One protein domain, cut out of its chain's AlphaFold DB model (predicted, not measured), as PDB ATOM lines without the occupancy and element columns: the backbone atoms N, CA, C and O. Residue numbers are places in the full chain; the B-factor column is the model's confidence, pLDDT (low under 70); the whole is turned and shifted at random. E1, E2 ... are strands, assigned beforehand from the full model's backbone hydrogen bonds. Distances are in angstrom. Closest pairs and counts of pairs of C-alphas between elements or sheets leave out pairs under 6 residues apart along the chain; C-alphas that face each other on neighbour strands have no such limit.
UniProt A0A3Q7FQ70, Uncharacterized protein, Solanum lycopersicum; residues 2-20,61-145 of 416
ATOM      1  N   PRO A   2     252.069 286.359 137.891       57.41
ATOM      2  CA  PRO A   2     251.572 286.042 136.561       57.41
ATOM      3  C   PRO A   2     252.421 284.915 135.958       57.41
ATOM      4  O   PRO A   2     253.654 284.992 135.963       57.41
ATOM      5  N   ASN A   3     251.752 283.864 135.488       80.19
ATOM      6  CA  ASN A   3     252.355 282.807 134.681       80.19
ATOM      7  C   ASN A   3     252.015 283.102 133.223       80.19
ATOM      8  O   ASN A   3     250.856 283.372 132.910       80.19
ATOM      9  N   PHE A   4     253.015 283.045 132.355       74.81
ATOM     10  CA  PHE A   4     252.815 283.191 130.919       74.81
ATOM     11  C   PHE A   4     253.081 281.848 130.254       74.81
ATOM     12  O   PHE A   4     254.103 281.219 130.534       74.81
ATOM     13  N   PHE A   5     252.153 281.438 129.396       76.00
ATOM     14  CA  PHE A   5     252.231 280.210 128.618       76.00
ATOM     15  C   PHE A   5     252.380 280.579 127.148       76.00
ATOM     16  O   PHE A   5     251.620 281.402 126.636       76.00
ATOM     17  N   VAL A   6     253.375 279.994 126.493       79.94
ATOM     18  CA  VAL A   6     253.574 280.103 125.049       79.94
ATOM     19  C   VAL A   6     253.617 278.688 124.502       79.94
ATOM     20  O   VAL A   6     254.496 277.921 124.882       79.94
ATOM     21  N   ASP A   7     252.664 278.363 123.636       76.62
ATOM     22  CA  ASP A   7     252.631 277.099 122.907       76.62
ATOM     23  C   ASP A   7     253.205 277.333 121.504       76.62
ATOM     24  O   ASP A   7     252.789 278.254 120.792       76.62
ATOM     25  N   VAL A   8     254.223 276.557 121.142       80.38
ATOM     26  CA  VAL A   8     254.870 276.603 119.831       80.38
ATOM     27  C   VAL A   8     254.751 275.226 119.202       80.38
ATOM     28  O   VAL A   8     255.549 274.331 119.482       80.38
ATOM     29  N   LEU A   9     253.774 275.090 118.309       86.69
ATOM     30  CA  LEU A   9     253.589 273.900 117.492       86.69
ATOM     31  C   LEU A   9     254.373 274.033 116.183       86.69
ATOM     32  O   LEU A   9     254.241 275.027 115.461       86.69
ATOM     33  N   GLN A  10     255.180 273.023 115.869       85.56
ATOM     34  CA  GLN A  10     255.844 272.915 114.579       85.56
ATOM     35  C   GLN A  10     255.634 271.528 113.970       85.56
ATOM     36  O   GLN A  10     256.235 270.546 114.407       85.56
ATOM     37  N   ASP A  11     254.838 271.485 112.904       77.44
ATOM     38  CA  ASP A  11     254.548 270.255 112.174       77.44
ATOM     39  C   ASP A  11     255.505 270.093 110.991       77.44
ATOM     40  O   ASP A  11     255.625 270.972 110.128       77.44
ATOM     41  N   PHE A  12     256.190 268.951 110.931       75.75
ATOM     42  CA  PHE A  12     257.031 268.586 109.796       75.75
ATOM     43  C   PHE A  12     256.453 267.374 109.070       75.75
ATOM     44  O   PHE A  12     256.506 266.246 109.561       75.75
ATOM     45  N   PHE A  13     255.975 267.615 107.850       75.19
ATOM     46  CA  PHE A  13     255.527 266.574 106.930       75.19
ATOM     47  C   PHE A  13     256.575 266.356 105.838       75.19
ATOM     48  O   PHE A  13     256.927 267.285 105.111       75.19
ATOM     49  N   TYR A  14     257.053 265.121 105.694       67.81
ATOM     50  CA  TYR A  14     257.878 264.715 104.557       67.81
ATOM     51  C   TYR A  14     257.029 263.908 103.572       67.81
ATOM     52  O   TYR A  14     256.625 262.782 103.859       67.81
ATOM     53  N   ALA A  15     256.756 264.494 102.403       61.28
ATOM     54  CA  ALA A  15     256.083 263.811 101.302       61.28
ATOM     55  C   ALA A  15     257.053 262.872 100.563       61.28
ATOM     56  O   ALA A  15     258.234 263.181 100.389       61.28
ATOM     57  N   SER A  16     256.536 261.737 100.092       53.56
ATOM     58  CA  SER A  16     257.275 260.586  99.548       53.56
ATOM     59  C   SER A  16     258.042 260.822  98.233       53.56
ATOM     60  O   SER A  16     258.607 259.881  97.686       53.56
ATOM     61  N   SER A  17     258.100 262.049  97.711       54.59
ATOM     62  CA  SER A  17     258.557 262.329  96.342       54.59
ATOM     63  C   SER A  17     259.652 263.397  96.217       54.59
ATOM     64  O   SER A  17     259.948 263.843  95.109       54.59
ATOM     65  N   TRP A  18     260.293 263.818  97.313       56.31
ATOM     66  CA  TRP A  18     261.346 264.845  97.254       56.31
ATOM     67  C   TRP A  18     262.767 264.256  97.190       56.31
ATOM     68  O   TRP A  18     263.158 263.495  98.075       56.31
ATOM     69  N   PRO A  19     263.591 264.617  96.185       39.88
ATOM     70  CA  PRO A  19     264.947 264.096  96.063       39.88
ATOM     71  C   PRO A  19     265.832 264.564  97.226       39.88
ATOM     72  O   PRO A  19     265.837 265.734  97.620       39.88
ATOM     73  N   SER A  20     266.610 263.625  97.759       42.25
ATOM     74  CA  SER A  20     267.463 263.738  98.941       42.25
ATOM     75  C   SER A  20     268.611 264.741  98.767       42.25
ATOM     76  O   SER A  20     269.772 264.384  98.576       42.25
ATOM     77  N   ASN A  61     259.512 288.693 138.590       72.75
ATOM     78  CA  ASN A  61     259.215 287.360 139.119       72.75
ATOM     79  C   ASN A  61     258.208 286.556 138.270       72.75
ATOM     80  O   ASN A  61     257.539 285.666 138.798       72.75
ATOM     81  N   ALA A  62     258.047 286.872 136.981       73.00
ATOM     82  CA  ALA A  62     257.216 286.042 136.108       73.00
ATOM     83  C   ALA A  62     257.906 284.708 135.812       73.00
ATOM     84  O   ALA A  62     259.101 284.669 135.514       73.00
ATOM     85  N   LYS A  63     257.132 283.622 135.875       83.56
ATOM     86  CA  LYS A  63     257.532 282.319 135.346       83.56
ATOM     87  C   LYS A  63     257.039 282.235 133.907       83.56
ATOM     88  O   LYS A  63     255.850 282.441 133.650       83.56
ATOM     89  N   LEU A  64     257.960 281.960 132.993       82.88
ATOM     90  CA  LEU A  64     257.644 281.672 131.603       82.88
ATOM     91  C   LEU A  64     257.639 280.154 131.427       82.88
ATOM     92  O   LEU A  64     258.639 279.492 131.724       82.88
ATOM     93  N   PHE A  65     256.516 279.637 130.952       84.31
ATOM     94  CA  PHE A  65     256.366 278.257 130.523       84.31
ATOM     95  C   PHE A  65     256.278 278.256 129.001       84.31
ATOM     96  O   PHE A  65     255.445 278.962 128.427       84.31
ATOM     97  N   VAL A  66     257.166 277.503 128.360       86.25
ATOM     98  CA  VAL A  66     257.134 277.301 126.911       86.25
ATOM     99  C   VAL A  66     256.902 275.819 126.668       86.25
ATOM    100  O   VAL A  66     257.734 275.007 127.072       86.25
ATOM    101  N   ASP A  67     255.775 275.502 126.041       85.38
ATOM    102  CA  ASP A  67     255.496 274.175 125.496       85.38
ATOM    103  C   ASP A  67     255.958 274.192 124.035       85.38
ATOM    104  O   ASP A  67     255.533 275.047 123.250       85.38
ATOM    105  N   VAL A  68     256.922 273.338 123.693       85.00
ATOM    106  CA  VAL A  68     257.396 273.182 122.316       85.00
ATOM    107  C   VAL A  68     257.016 271.793 121.858       85.00
ATOM    108  O   VAL A  68     257.618 270.804 122.279       85.00
ATOM    109  N   ARG A  69     256.051 271.742 120.944       87.25
ATOM    110  CA  ARG A  69     255.575 270.497 120.357       87.25
ATOM    111  C   ARG A  69     256.133 270.345 118.963       87.25
ATOM    112  O   ARG A  69     255.936 271.206 118.101       87.25
ATOM    113  N   GLN A  70     256.826 269.239 118.744       88.50
ATOM    114  CA  GLN A  70     257.295 268.866 117.424       88.50
ATOM    115  C   GLN A  70     256.631 267.558 117.018       88.50
ATOM    116  O   GLN A  70     256.922 266.507 117.585       88.50
ATOM    117  N   VAL A  71     255.768 267.635 116.006       85.56
ATOM    118  CA  VAL A  71     255.148 266.456 115.403       85.56
ATOM    119  C   VAL A  71     255.947 266.094 114.163       85.56
ATOM    120  O   VAL A  71     256.059 266.880 113.213       85.56
ATOM    121  N   LEU A  72     256.537 264.903 114.180       87.62
ATOM    122  CA  LEU A  72     257.331 264.393 113.074       87.62
ATOM    123  C   LEU A  72     256.680 263.132 112.515       87.62
ATOM    124  O   LEU A  72     256.635 262.086 113.163       87.62
ATOM    125  N   VAL A  73     256.183 263.241 111.284       88.25
ATOM    126  CA  VAL A  73     255.503 262.143 110.594       88.25
ATOM    127  C   VAL A  73     256.410 261.606 109.494       88.25
ATOM    128  O   VAL A  73     256.769 262.330 108.562       88.25
ATOM    129  N   TYR A  74     256.764 260.323 109.583       82.88
ATOM    130  CA  TYR A  74     257.535 259.635 108.547       82.88
ATOM    131  C   TYR A  74     256.642 258.718 107.709       82.88
ATOM    132  O   TYR A  74     255.998 257.801 108.227       82.88
ATOM    133  N   ALA A  75     256.662 258.930 106.391       82.00
ATOM    134  CA  ALA A  75     256.093 257.997 105.427       82.00
ATOM    135  C   ALA A  75     256.951 256.721 105.320       82.00
ATOM    136  O   ALA A  75     258.170 256.749 105.511       82.00
ATOM    137  N   ALA A  76     256.299 255.600 105.013       75.44
ATOM    138  CA  ALA A  76     256.929 254.291 104.895       75.44
ATOM    139  C   ALA A  76     258.099 254.282 103.887       75.44
ATOM    140  O   ALA A  76     258.011 254.899 102.827       75.44
ATOM    141  N   ASN A  77     259.155 253.519 104.199       71.00
ATOM    142  CA  ASN A  77     260.306 253.203 103.328       71.00
ATOM    143  C   ASN A  77     261.399 254.275 103.149       71.00
ATOM    144  O   ASN A  77     262.193 254.176 102.212       71.00
ATOM    145  N   TRP A  78     261.526 255.257 104.050       71.06
ATOM    146  CA  TRP A  78     262.615 256.238 103.958       71.06
ATOM    147  C   TRP A  78     263.844 255.859 104.814       71.06
ATOM    148  O   TRP A  78     263.751 255.827 106.042       71.06
ATOM    149  N   PRO A  79     265.039 255.656 104.222       50.50
ATOM    150  CA  PRO A  79     266.294 255.531 104.963       50.50
ATOM    151  C   PRO A  79     266.820 256.924 105.347       50.50
ATOM    152  O   PRO A  79     267.858 257.384 104.870       50.50
ATOM    153  N   SER A  80     266.063 257.677 106.147       53.03
ATOM    154  CA  SER A  80     266.436 259.053 106.490       53.03
ATOM    155  C   SER A  80     267.340 259.048 107.707       53.03
ATOM    156  O   SER A  80     267.021 258.473 108.746       53.03
ATOM    157  N   ARG A  81     268.473 259.751 107.592       58.84
ATOM    158  CA  ARG A  81     269.233 260.153 108.773       58.84
ATOM    159  C   ARG A  81     268.366 261.134 109.561       58.84
ATOM    160  O   ARG A  81     267.901 262.108 108.969       58.84
ATOM    161  N   PRO A  82     268.153 260.896 110.854       57.75
ATOM    162  CA  PRO A  82     267.262 261.726 111.636       57.75
ATOM    163  C   PRO A  82     267.770 263.164 111.723       57.75
ATOM    164  O   PRO A  82     268.962 263.415 111.936       57.75
ATOM    165  N   VAL A  83     266.851 264.110 111.543       62.94
ATOM    166  CA  VAL A  83     267.115 265.533 111.752       62.94
ATOM    167  C   VAL A  83     267.125 265.778 113.255       62.94
ATOM    168  O   VAL A  83     266.144 265.514 113.935       62.94
ATOM    169  N   LEU A  84     268.248 266.268 113.779       73.38
ATOM    170  CA  LEU A  84     268.371 266.624 115.189       73.38
ATOM    171  C   LEU A  84     267.774 268.020 115.401       73.38
ATOM    172  O   LEU A  84     268.358 268.984 114.887       73.38
ATOM    173  N   PRO A  85     266.674 268.176 116.158       65.38
ATOM    174  CA  PRO A  85     266.254 269.497 116.589       65.38
ATOM    175  C   PRO A  85     267.351 270.082 117.486       65.38
ATOM    176  O   PRO A  85     267.758 269.498 118.493       65.38
ATOM    177  N   ILE A  86     267.895 271.229 117.076       71.12
ATOM    178  CA  ILE A  86     268.872 271.985 117.864       71.12
ATOM    179  C   ILE A  86     268.166 273.236 118.374       71.12
ATOM    180  O   ILE A  86     268.155 274.269 117.703       71.12
ATOM    181  N   LEU A  87     267.621 273.156 119.586       80.75
ATOM    182  CA  LEU A  87     267.120 274.327 120.292       80.75
ATOM    183  C   LEU A  87     268.313 275.118 120.854       80.75
ATOM    184  O   LEU A  87     269.115 274.601 121.638       80.75
ATOM    185  N   LYS A  88     268.455 276.379 120.430       71.44
ATOM    186  CA  LYS A  88     269.452 277.317 120.966       71.44
ATOM    187  C   LYS A  88     268.741 278.426 121.719       71.44
ATOM    188  O   LYS A  88     268.121 279.287 121.105       71.44
ATOM    189  N   ILE A  89     268.894 278.434 123.036       78.31
ATOM    190  CA  ILE A  89     268.381 279.503 123.890       78.31
ATOM    191  C   ILE A  89     269.530 280.491 124.132       78.31
ATOM    192  O   ILE A  89     270.568 280.116 124.680       78.31
ATOM    193  N   LEU A  90     269.379 281.745 123.693       63.31
ATOM    194  CA  LEU A  90     270.326 282.816 124.021       63.31
ATOM    195  C   LEU A  90     270.006 283.354 125.419       63.31
ATOM    196  O   LEU A  90     269.065 284.117 125.609       63.31
ATOM    197  N   THR A  91     270.802 282.959 126.407       52.75
ATOM    198  CA  THR A  91     270.614 283.330 127.812       52.75
ATOM    199  C   THR A  91     271.305 284.655 128.146       52.75
ATOM    200  O   THR A  91     272.239 284.711 128.941       52.75
ATOM    201  N   SER A  92     270.848 285.773 127.577       46.94
ATOM    202  CA  SER A  92     271.233 287.088 128.106       46.94
ATOM    203  C   SER A  92     270.205 287.539 129.147       46.94
ATOM    204  O   SER A  92     269.245 288.222 128.814       46.94
ATOM    205  N   LYS A  93     270.422 287.156 130.415       57.91
ATOM    206  CA  LYS A  93     269.691 287.647 131.605       57.91
ATOM    207  C   LYS A  93     268.176 287.356 131.633       57.91
ATOM    208  O   LYS A  93     267.377 288.286 131.662       57.91
ATOM    209  N   MET A  94     267.774 286.086 131.705       73.75
ATOM    210  CA  MET A  94     266.376 285.720 131.999       73.75
ATOM    211  C   MET A  94     266.246 284.999 133.351       73.75
ATOM    212  O   MET A  94     267.167 284.269 133.729       73.75
ATOM    213  N   PRO A  95     265.134 285.206 134.086       65.62
ATOM    214  CA  PRO A  95     264.794 284.415 135.265       65.62
ATOM    215  C   PRO A  95     264.387 282.981 134.876       65.62
ATOM    216  O   PRO A  95     264.216 282.673 133.698       65.62
ATOM    217  N   ASN A  96     264.282 282.111 135.886       79.94
ATOM    218  CA  ASN A  96     263.986 280.676 135.774       79.94
ATOM    219  C   ASN A  96     262.922 280.365 134.709       79.94
ATOM    220  O   ASN A  96     261.820 280.915 134.756       79.94
ATOM    221  N   PHE A  97     263.242 279.446 133.802       83.88
ATOM    222  CA  PHE A  97     262.337 279.005 132.749       83.88
ATOM    223  C   PHE A  97     262.131 277.493 132.808       83.88
ATOM    224  O   PHE A  97     263.035 276.739 133.181       83.88
ATOM    225  N   PHE A  98     260.926 277.083 132.435       83.62
ATOM    226  CA  PHE A  98     260.542 275.691 132.266       83.62
ATOM    227  C   PHE A  98     260.254 275.486 130.782       83.62
ATOM    228  O   PHE A  98     259.461 276.236 130.205       83.62
ATOM    229  N   VAL A  99     260.941 274.523 130.173       87.69
ATOM    230  CA  VAL A  99     260.644 274.086 128.805       87.69
ATOM    231  C   VAL A  99     260.134 272.665 128.893       87.69
ATOM    232  O   VAL A  99     260.845 271.804 129.411       87.69
ATOM    233  N   ASP A 100     258.928 272.450 128.396       83.75
ATOM    234  CA  ASP A 100     258.441 271.112 128.098       83.75
ATOM    235  C   ASP A 100     258.651 270.882 126.600       83.75
ATOM    236  O   ASP A 100     258.295 271.734 125.780       83.75
ATOM    237  N   ILE A 101     259.358 269.811 126.253       87.81
ATOM    238  CA  ILE A 101     259.592 269.429 124.862       87.81
ATOM    239  C   ILE A 101     258.875 268.113 124.650       87.81
ATOM    240  O   ILE A 101     259.346 267.066 125.103       87.81
ATOM    241  N   LEU A 102     257.763 268.184 123.930       87.62
ATOM    242  CA  LEU A 102     256.994 267.017 123.548       87.62
ATOM    243  C   LEU A 102     257.302 266.679 122.089       87.62
ATOM    244  O   LEU A 102     257.084 267.482 121.175       87.62
ATOM    245  N   GLU A 103     257.874 265.499 121.886       87.62
ATOM    246  CA  GLU A 103     258.189 264.969 120.564       87.62
ATOM    247  C   GLU A 103     257.218 263.830 120.250       87.62
ATOM    248  O   GLU A 103     257.343 262.728 120.790       87.62
ATOM    249  N   ASP A 104     256.259 264.120 119.369       84.38
ATOM    250  CA  ASP A 104     255.302 263.146 118.851       84.38
ATOM    251  C   ASP A 104     255.871 262.547 117.570       84.38
ATOM    252  O   ASP A 104     255.938 263.193 116.516       84.38
ATOM    253  N   LEU A 105     256.298 261.293 117.661       86.06
ATOM    254  CA  LEU A 105     256.891 260.579 116.544       86.06
ATOM    255  C   LEU A 105     255.912 259.527 116.029       86.06
ATOM    256  O   LEU A 105     255.615 258.538 116.703       86.06
ATOM    257  N   VAL A 106     255.425 259.735 114.804       86.94
ATOM    258  CA  VAL A 106     254.459 258.841 114.158       86.94
ATOM    259  C   VAL A 106     255.140 258.101 113.013       86.94
ATOM    260  O   VAL A 106     255.564 258.709 112.023       86.94
ATOM    261  N   TYR A 107     255.230 256.774 113.136       84.00
ATOM    262  CA  TYR A 107     255.779 255.904 112.092       84.00
ATOM    263  C   TYR A 107     254.684 255.140 111.354       84.00
ATOM    264  O   TYR A 107     253.877 254.431 111.960       84.00
ATOM    265  N   ALA A 108     254.727 255.216 110.022       77.50
ATOM    266  CA  ALA A 108     253.846 254.459 109.134       77.50
ATOM    267  C   ALA A 108     254.402 253.079 108.714       77.50
ATOM    268  O   ALA A 108     253.730 252.360 107.981       77.50
ATOM    269  N   SER A 109     255.614 252.683 109.133       75.62
ATOM    270  CA  SER A 109     256.225 251.413 108.696       75.62
ATOM    271  C   SER A 109     257.056 250.698 109.757       75.62
ATOM    272  O   SER A 109     257.643 251.319 110.636       75.62
ATOM    273  N   SER A 110     257.159 249.380 109.602       69.50
ATOM    274  CA  SER A 110     257.675 248.379 110.543       69.50
ATOM    275  C   SER A 110     259.206 248.225 110.610       69.50
ATOM    276  O   SER A 110     259.692 247.182 111.046       69.50
ATOM    277  N   LEU A 111     259.995 249.235 110.220       64.44
ATOM    278  CA  LEU A 111     261.460 249.155 110.301       64.44
ATOM    279  C   LEU A 111     262.008 249.772 111.600       64.44
ATOM    280  O   LEU A 111     261.627 250.888 111.949       64.44
ATOM    281  N   PRO A 112     262.936 249.094 112.305       44.44
ATOM    282  CA  PRO A 112     263.499 249.598 113.550       44.44
ATOM    283  C   PRO A 112     264.500 250.726 113.267       44.44
ATOM    284  O   PRO A 112     265.671 250.487 112.971       44.44
ATOM    285  N   SER A 113     264.054 251.978 113.358       56.19
ATOM    286  CA  SER A 113     264.948 253.137 113.359       56.19
ATOM    287  C   SER A 113     265.561 253.366 114.743       56.19
ATOM    288  O   SER A 113     264.934 253.156 115.780       56.19
ATOM    289  N   GLN A 114     266.824 253.797 114.763       64.94
ATOM    290  CA  GLN A 114     267.543 254.117 115.997       64.94
ATOM    291  C   GLN A 114     266.932 255.347 116.680       64.94
ATOM    292  O   GLN A 114     266.680 256.359 116.030       64.94
ATOM    293  N   LEU A 115     266.748 255.261 118.000       59.75
ATOM    294  CA  LEU A 115     266.196 256.333 118.827       59.75
ATOM    295  C   LEU A 115     267.144 257.539 118.852       59.75
ATOM    296  O   LEU A 115     268.339 257.418 119.138       59.75
ATOM    297  N   VAL A 116     266.597 258.711 118.550       59.66
ATOM    298  CA  VAL A 116     267.345 259.957 118.385       59.66
ATOM    299  C   VAL A 116     267.214 260.778 119.649       59.66
ATOM    300  O   VAL A 116     266.141 260.870 120.235       59.66
ATOM    301  N   ARG A 117     268.329 261.355 120.098       67.44
ATOM    302  CA  ARG A 117     268.363 262.167 121.312       67.44
ATOM    303  C   ARG A 117     268.385 263.644 120.932       67.44
ATOM    304  O   ARG A 117     269.314 264.033 120.212       67.44
ATOM    305  N   PRO A 118     267.448 264.473 121.421       67.69
ATOM    306  CA  PRO A 118     267.536 265.914 121.230       67.69
ATOM    307  C   PRO A 118     268.830 266.451 121.858       67.69
ATOM    308  O   PRO A 118     269.272 265.998 122.918       67.69
ATOM    309  N   ILE A 119     269.474 267.409 121.183       71.00
ATOM    310  CA  ILE A 119     270.709 268.043 121.664       71.00
ATOM    311  C   ILE A 119     270.387 269.477 122.077       71.00
ATOM    312  O   ILE A 119     270.395 270.394 121.254       71.00
ATOM    313  N   LEU A 120     270.172 269.682 123.375       84.94
ATOM    314  CA  LEU A 120     270.060 271.015 123.958       84.94
ATOM    315  C   LEU A 120     271.457 271.617 124.178       84.94
ATOM    316  O   LEU A 120     272.302 271.023 124.848       84.94
ATOM    317  N   LYS A 121     271.717 272.812 123.627       74.69
ATOM    318  CA  LYS A 121     272.977 273.550 123.834       74.69
ATOM    319  C   LYS A 121     272.719 274.833 124.619       74.69
ATOM    320  O   LYS A 121     272.144 275.773 124.075       74.69
ATOM    321  N   ILE A 122     273.199 274.886 125.863       72.06
ATOM    322  CA  ILE A 122     273.108 276.068 126.733       72.06
ATOM    323  C   ILE A 122     274.497 276.729 126.830       72.06
ATOM    324  O   ILE A 122     275.451 276.058 127.231       72.06
ATOM    325  N   PRO A 123     274.660 278.011 126.445       59.09
ATOM    326  CA  PRO A 123     275.920 278.733 126.618       59.09
ATOM    327  C   PRO A 123     276.224 278.991 128.106       59.09
ATOM    328  O   PRO A 123     275.333 279.282 128.901       59.09
ATOM    329  N   THR A 124     277.498 278.891 128.488       57.41
ATOM    330  CA  THR A 124     277.987 278.797 129.881       57.41
ATOM    331  C   THR A 124     278.002 280.109 130.684       57.41
ATOM    332  O   THR A 124     278.618 280.177 131.747       57.41
ATOM    333  N   SER A 125     277.332 281.174 130.243       51.72
ATOM    334  CA  SER A 125     277.300 282.438 130.992       51.72
ATOM    335  C   SER A 125     276.280 282.376 132.134       51.72
ATOM    336  O   SER A 125     275.089 282.323 131.859       51.72
ATOM    337  N   LYS A 126     276.756 282.400 133.393       68.25
ATOM    338  CA  LYS A 126     275.977 282.466 134.657       68.25
ATOM    339  C   LYS A 126     274.707 281.600 134.657       68.25
ATOM    340  O   LYS A 126     273.642 282.047 134.259       68.25
ATOM    341  N   MET A 127     274.856 280.371 135.149       60.22
ATOM    342  CA  MET A 127     273.877 279.282 135.085       60.22
ATOM    343  C   MET A 127     272.524 279.641 135.740       60.22
ATOM    344  O   MET A 127     272.458 279.723 136.968       60.22
ATOM    345  N   PRO A 128     271.448 279.853 134.959       71.38
ATOM    346  CA  PRO A 128     270.099 279.923 135.507       71.38
ATOM    347  C   PRO A 128     269.595 278.516 135.856       71.38
ATOM    348  O   PRO A 128     270.082 277.518 135.316       71.38
ATOM    349  N   ILE A 129     268.612 278.430 136.755       80.50
ATOM    350  CA  ILE A 129     267.926 277.170 137.050       80.50
ATOM    351  C   ILE A 129     266.971 276.896 135.886       80.50
ATOM    352  O   ILE A 129     265.998 277.623 135.688       80.50
ATOM    353  N   ILE A 130     267.295 275.869 135.105       79.88
ATOM    354  CA  ILE A 130     266.525 275.429 133.945       79.88
ATOM    355  C   ILE A 130     266.030 274.025 134.236       79.88
ATOM    356  O   ILE A 130     266.837 273.131 134.500       79.88
ATOM    357  N   PHE A 131     264.721 273.837 134.146       79.56
ATOM    358  CA  PHE A 131     264.120 272.513 134.123       79.56
ATOM    359  C   PHE A 131     263.642 272.255 132.699       79.56
ATOM    360  O   PHE A 131     262.896 273.060 132.138       79.56
ATOM    361  N   VAL A 132     264.136 271.170 132.113       86.38
ATOM    362  CA  VAL A 132     263.657 270.670 130.828       86.38
ATOM    363  C   VAL A 132     263.035 269.321 131.095       86.38
ATOM    364  O   VAL A 132     263.734 268.428 131.581       86.38
ATOM    365  N   ASP A 133     261.746 269.211 130.809       82.38
ATOM    366  CA  ASP A 133     261.086 267.921 130.685       82.38
ATOM    367  C   ASP A 133     261.057 267.549 129.201       82.38
ATOM    368  O   ASP A 133     260.905 268.416 128.338       82.38
ATOM    369  N   VAL A 134     261.352 266.290 128.895       85.06
ATOM    370  CA  VAL A 134     261.376 265.796 127.514       85.06
ATOM    371  C   VAL A 134     260.503 264.561 127.473       85.06
ATOM    372  O   VAL A 134     260.926 263.489 127.916       85.06
ATOM    373  N   HIS A 135     259.300 264.721 126.934       84.75
ATOM    374  CA  HIS A 135     258.371 263.628 126.716       84.75
ATOM    375  C   HIS A 135     258.492 263.135 125.273       84.75
ATOM    376  O   HIS A 135     258.527 263.927 124.331       84.75
ATOM    377  N   GLN A 136     258.599 261.820 125.101       84.25
ATOM    378  CA  GLN A 136     258.626 261.190 123.783       84.25
ATOM    379  C   GLN A 136     257.437 260.251 123.677       84.25
ATOM    380  O   GLN A 136     257.433 259.186 124.300       84.25
ATOM    381  N   ASP A 137     256.467 260.644 122.860       82.81
ATOM    382  CA  ASP A 137     255.293 259.844 122.560       82.81
ATOM    383  C   ASP A 137     255.474 259.193 121.190       82.81
ATOM    384  O   ASP A 137     255.560 259.833 120.142       82.81
ATOM    385  N   LEU A 138     255.602 257.867 121.217       86.38
ATOM    386  CA  LEU A 138     255.835 257.053 120.034       86.38
ATOM    387  C   LEU A 138     254.550 256.311 119.676       86.38
ATOM    388  O   LEU A 138     254.158 255.366 120.365       86.38
ATOM    389  N   VAL A 139     253.915 256.712 118.577       82.88
ATOM    390  CA  VAL A 139     252.678 256.094 118.090       82.88
ATOM    391  C   VAL A 139     252.981 255.264 116.843       82.88
ATOM    392  O   VAL A 139     253.417 255.787 115.816       82.88
ATOM    393  N   TYR A 140     252.732 253.955 116.923       81.12
ATOM    394  CA  TYR A 140     252.808 253.043 115.777       81.12
ATOM    395  C   TYR A 140     251.419 252.800 115.186       81.12
ATOM    396  O   TYR A 140     250.489 252.432 115.907       81.12
ATOM    397  N   ALA A 141     251.289 252.935 113.864       68.69
ATOM    398  CA  ALA A 141     250.111 252.455 113.147       68.69
ATOM    399  C   ALA A 141     250.039 250.914 113.227       68.69
ATOM    400  O   ALA A 141     251.048 250.220 113.090       68.69
ATOM    401  N   ALA A 142     248.849 250.383 113.523       50.06
ATOM    402  CA  ALA A 142     248.625 249.002 113.945       50.06
ATOM    403  C   ALA A 142     249.139 247.953 112.939       50.06
ATOM    404  O   ALA A 142     248.749 247.952 111.774       50.06
ATOM    405  N   GLY A 143     249.977 247.026 113.419       56.47
ATOM    406  CA  GLY A 143     250.457 245.887 112.625       56.47
ATOM    407  C   GLY A 143     251.676 245.127 113.166       56.47
ATOM    408  O   GLY A 143     252.067 244.134 112.562       56.47
ATOM    409  N   CYS A 144     252.286 245.542 114.283       53.91
ATOM    410  CA  CYS A 144     253.532 244.942 114.780       53.91
ATOM    411  C   CYS A 144     253.410 244.498 116.254       53.91
ATOM    412  O   CYS A 144     252.843 245.248 117.054       53.91
ATOM    413  N   PRO A 145     253.935 243.321 116.656       37.19
ATOM    414  CA  PRO A 145     253.970 242.908 118.058       37.19
ATOM    415  C   PRO A 145     254.987 243.765 118.826       37.19
ATOM    416  O   PRO A 145     256.199 243.590 118.708       37.19
TER     417      PRO A 145
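What this domain is: This is residues 2 to 20 and 61 to 145 of the 416 residues of an uncharacterized protein of Solanum lycopersicum (UniProt A0A3Q7FQ70). A twisted wall of four parallel strands, E1 E2 E3 E4 side by side, has two long unnamed stretches, residues 75 to 96 and 108 to 129, running back over one face. Strand and return path make stacked, elongated turns: E2 leads through the first stretch to E3, and E3 through the second to E4, while the other face is bare. The printed part has 104 residues with no named helix and four strands, in chain order E1 E2 E3 E4, as across the sheet; the class is all strand, with under half of the residues, 45, in named elements. It is loose, with a radius of gyration of the C-alphas of 16.9 A, and spans 49 by 26 by 24 A.

Where its parts are: Find C-alpha 3 at (252.355, 282.807, 134.681); from there E1, residues 3 to 13, runs 32.3 A. E2, residues 63 to 74, runs 35.1 A. E3, residues 97 to 107, runs 31.7 A. E4, residues 130 to 140, runs 31.9 A and ends at C-alpha 140, (252.808, 253.043, 115.777).

How they stand to each other: Start at inner strands E2 and E3, parallel at 13 degrees: N 68 and O 100 are within hydrogen-bond range at 3.0 A. Beside E2, edge strand E1 is parallel at 12 degrees; look at N 8 and O 67, 2.9 A. Beside E3, edge strand E4 is parallel at 13 degrees, with N 101 and O 133 at 2.9 A. E1 and E4 are apart.

The domain as a whole: The C-alphas farthest apart, of Asn 61 and Gly 143, are 50.0 A apart. Residues 21 to 60 are cut out; C-alphas 20 and 61 are 47.3 A apart across the cut. The links E2 to E3 and E3 to E4 are long, 22 residues each. The mean pLDDT of the printed part is 72.3; 38 residues are under 70, among them 14 to 20 and 110 to 118.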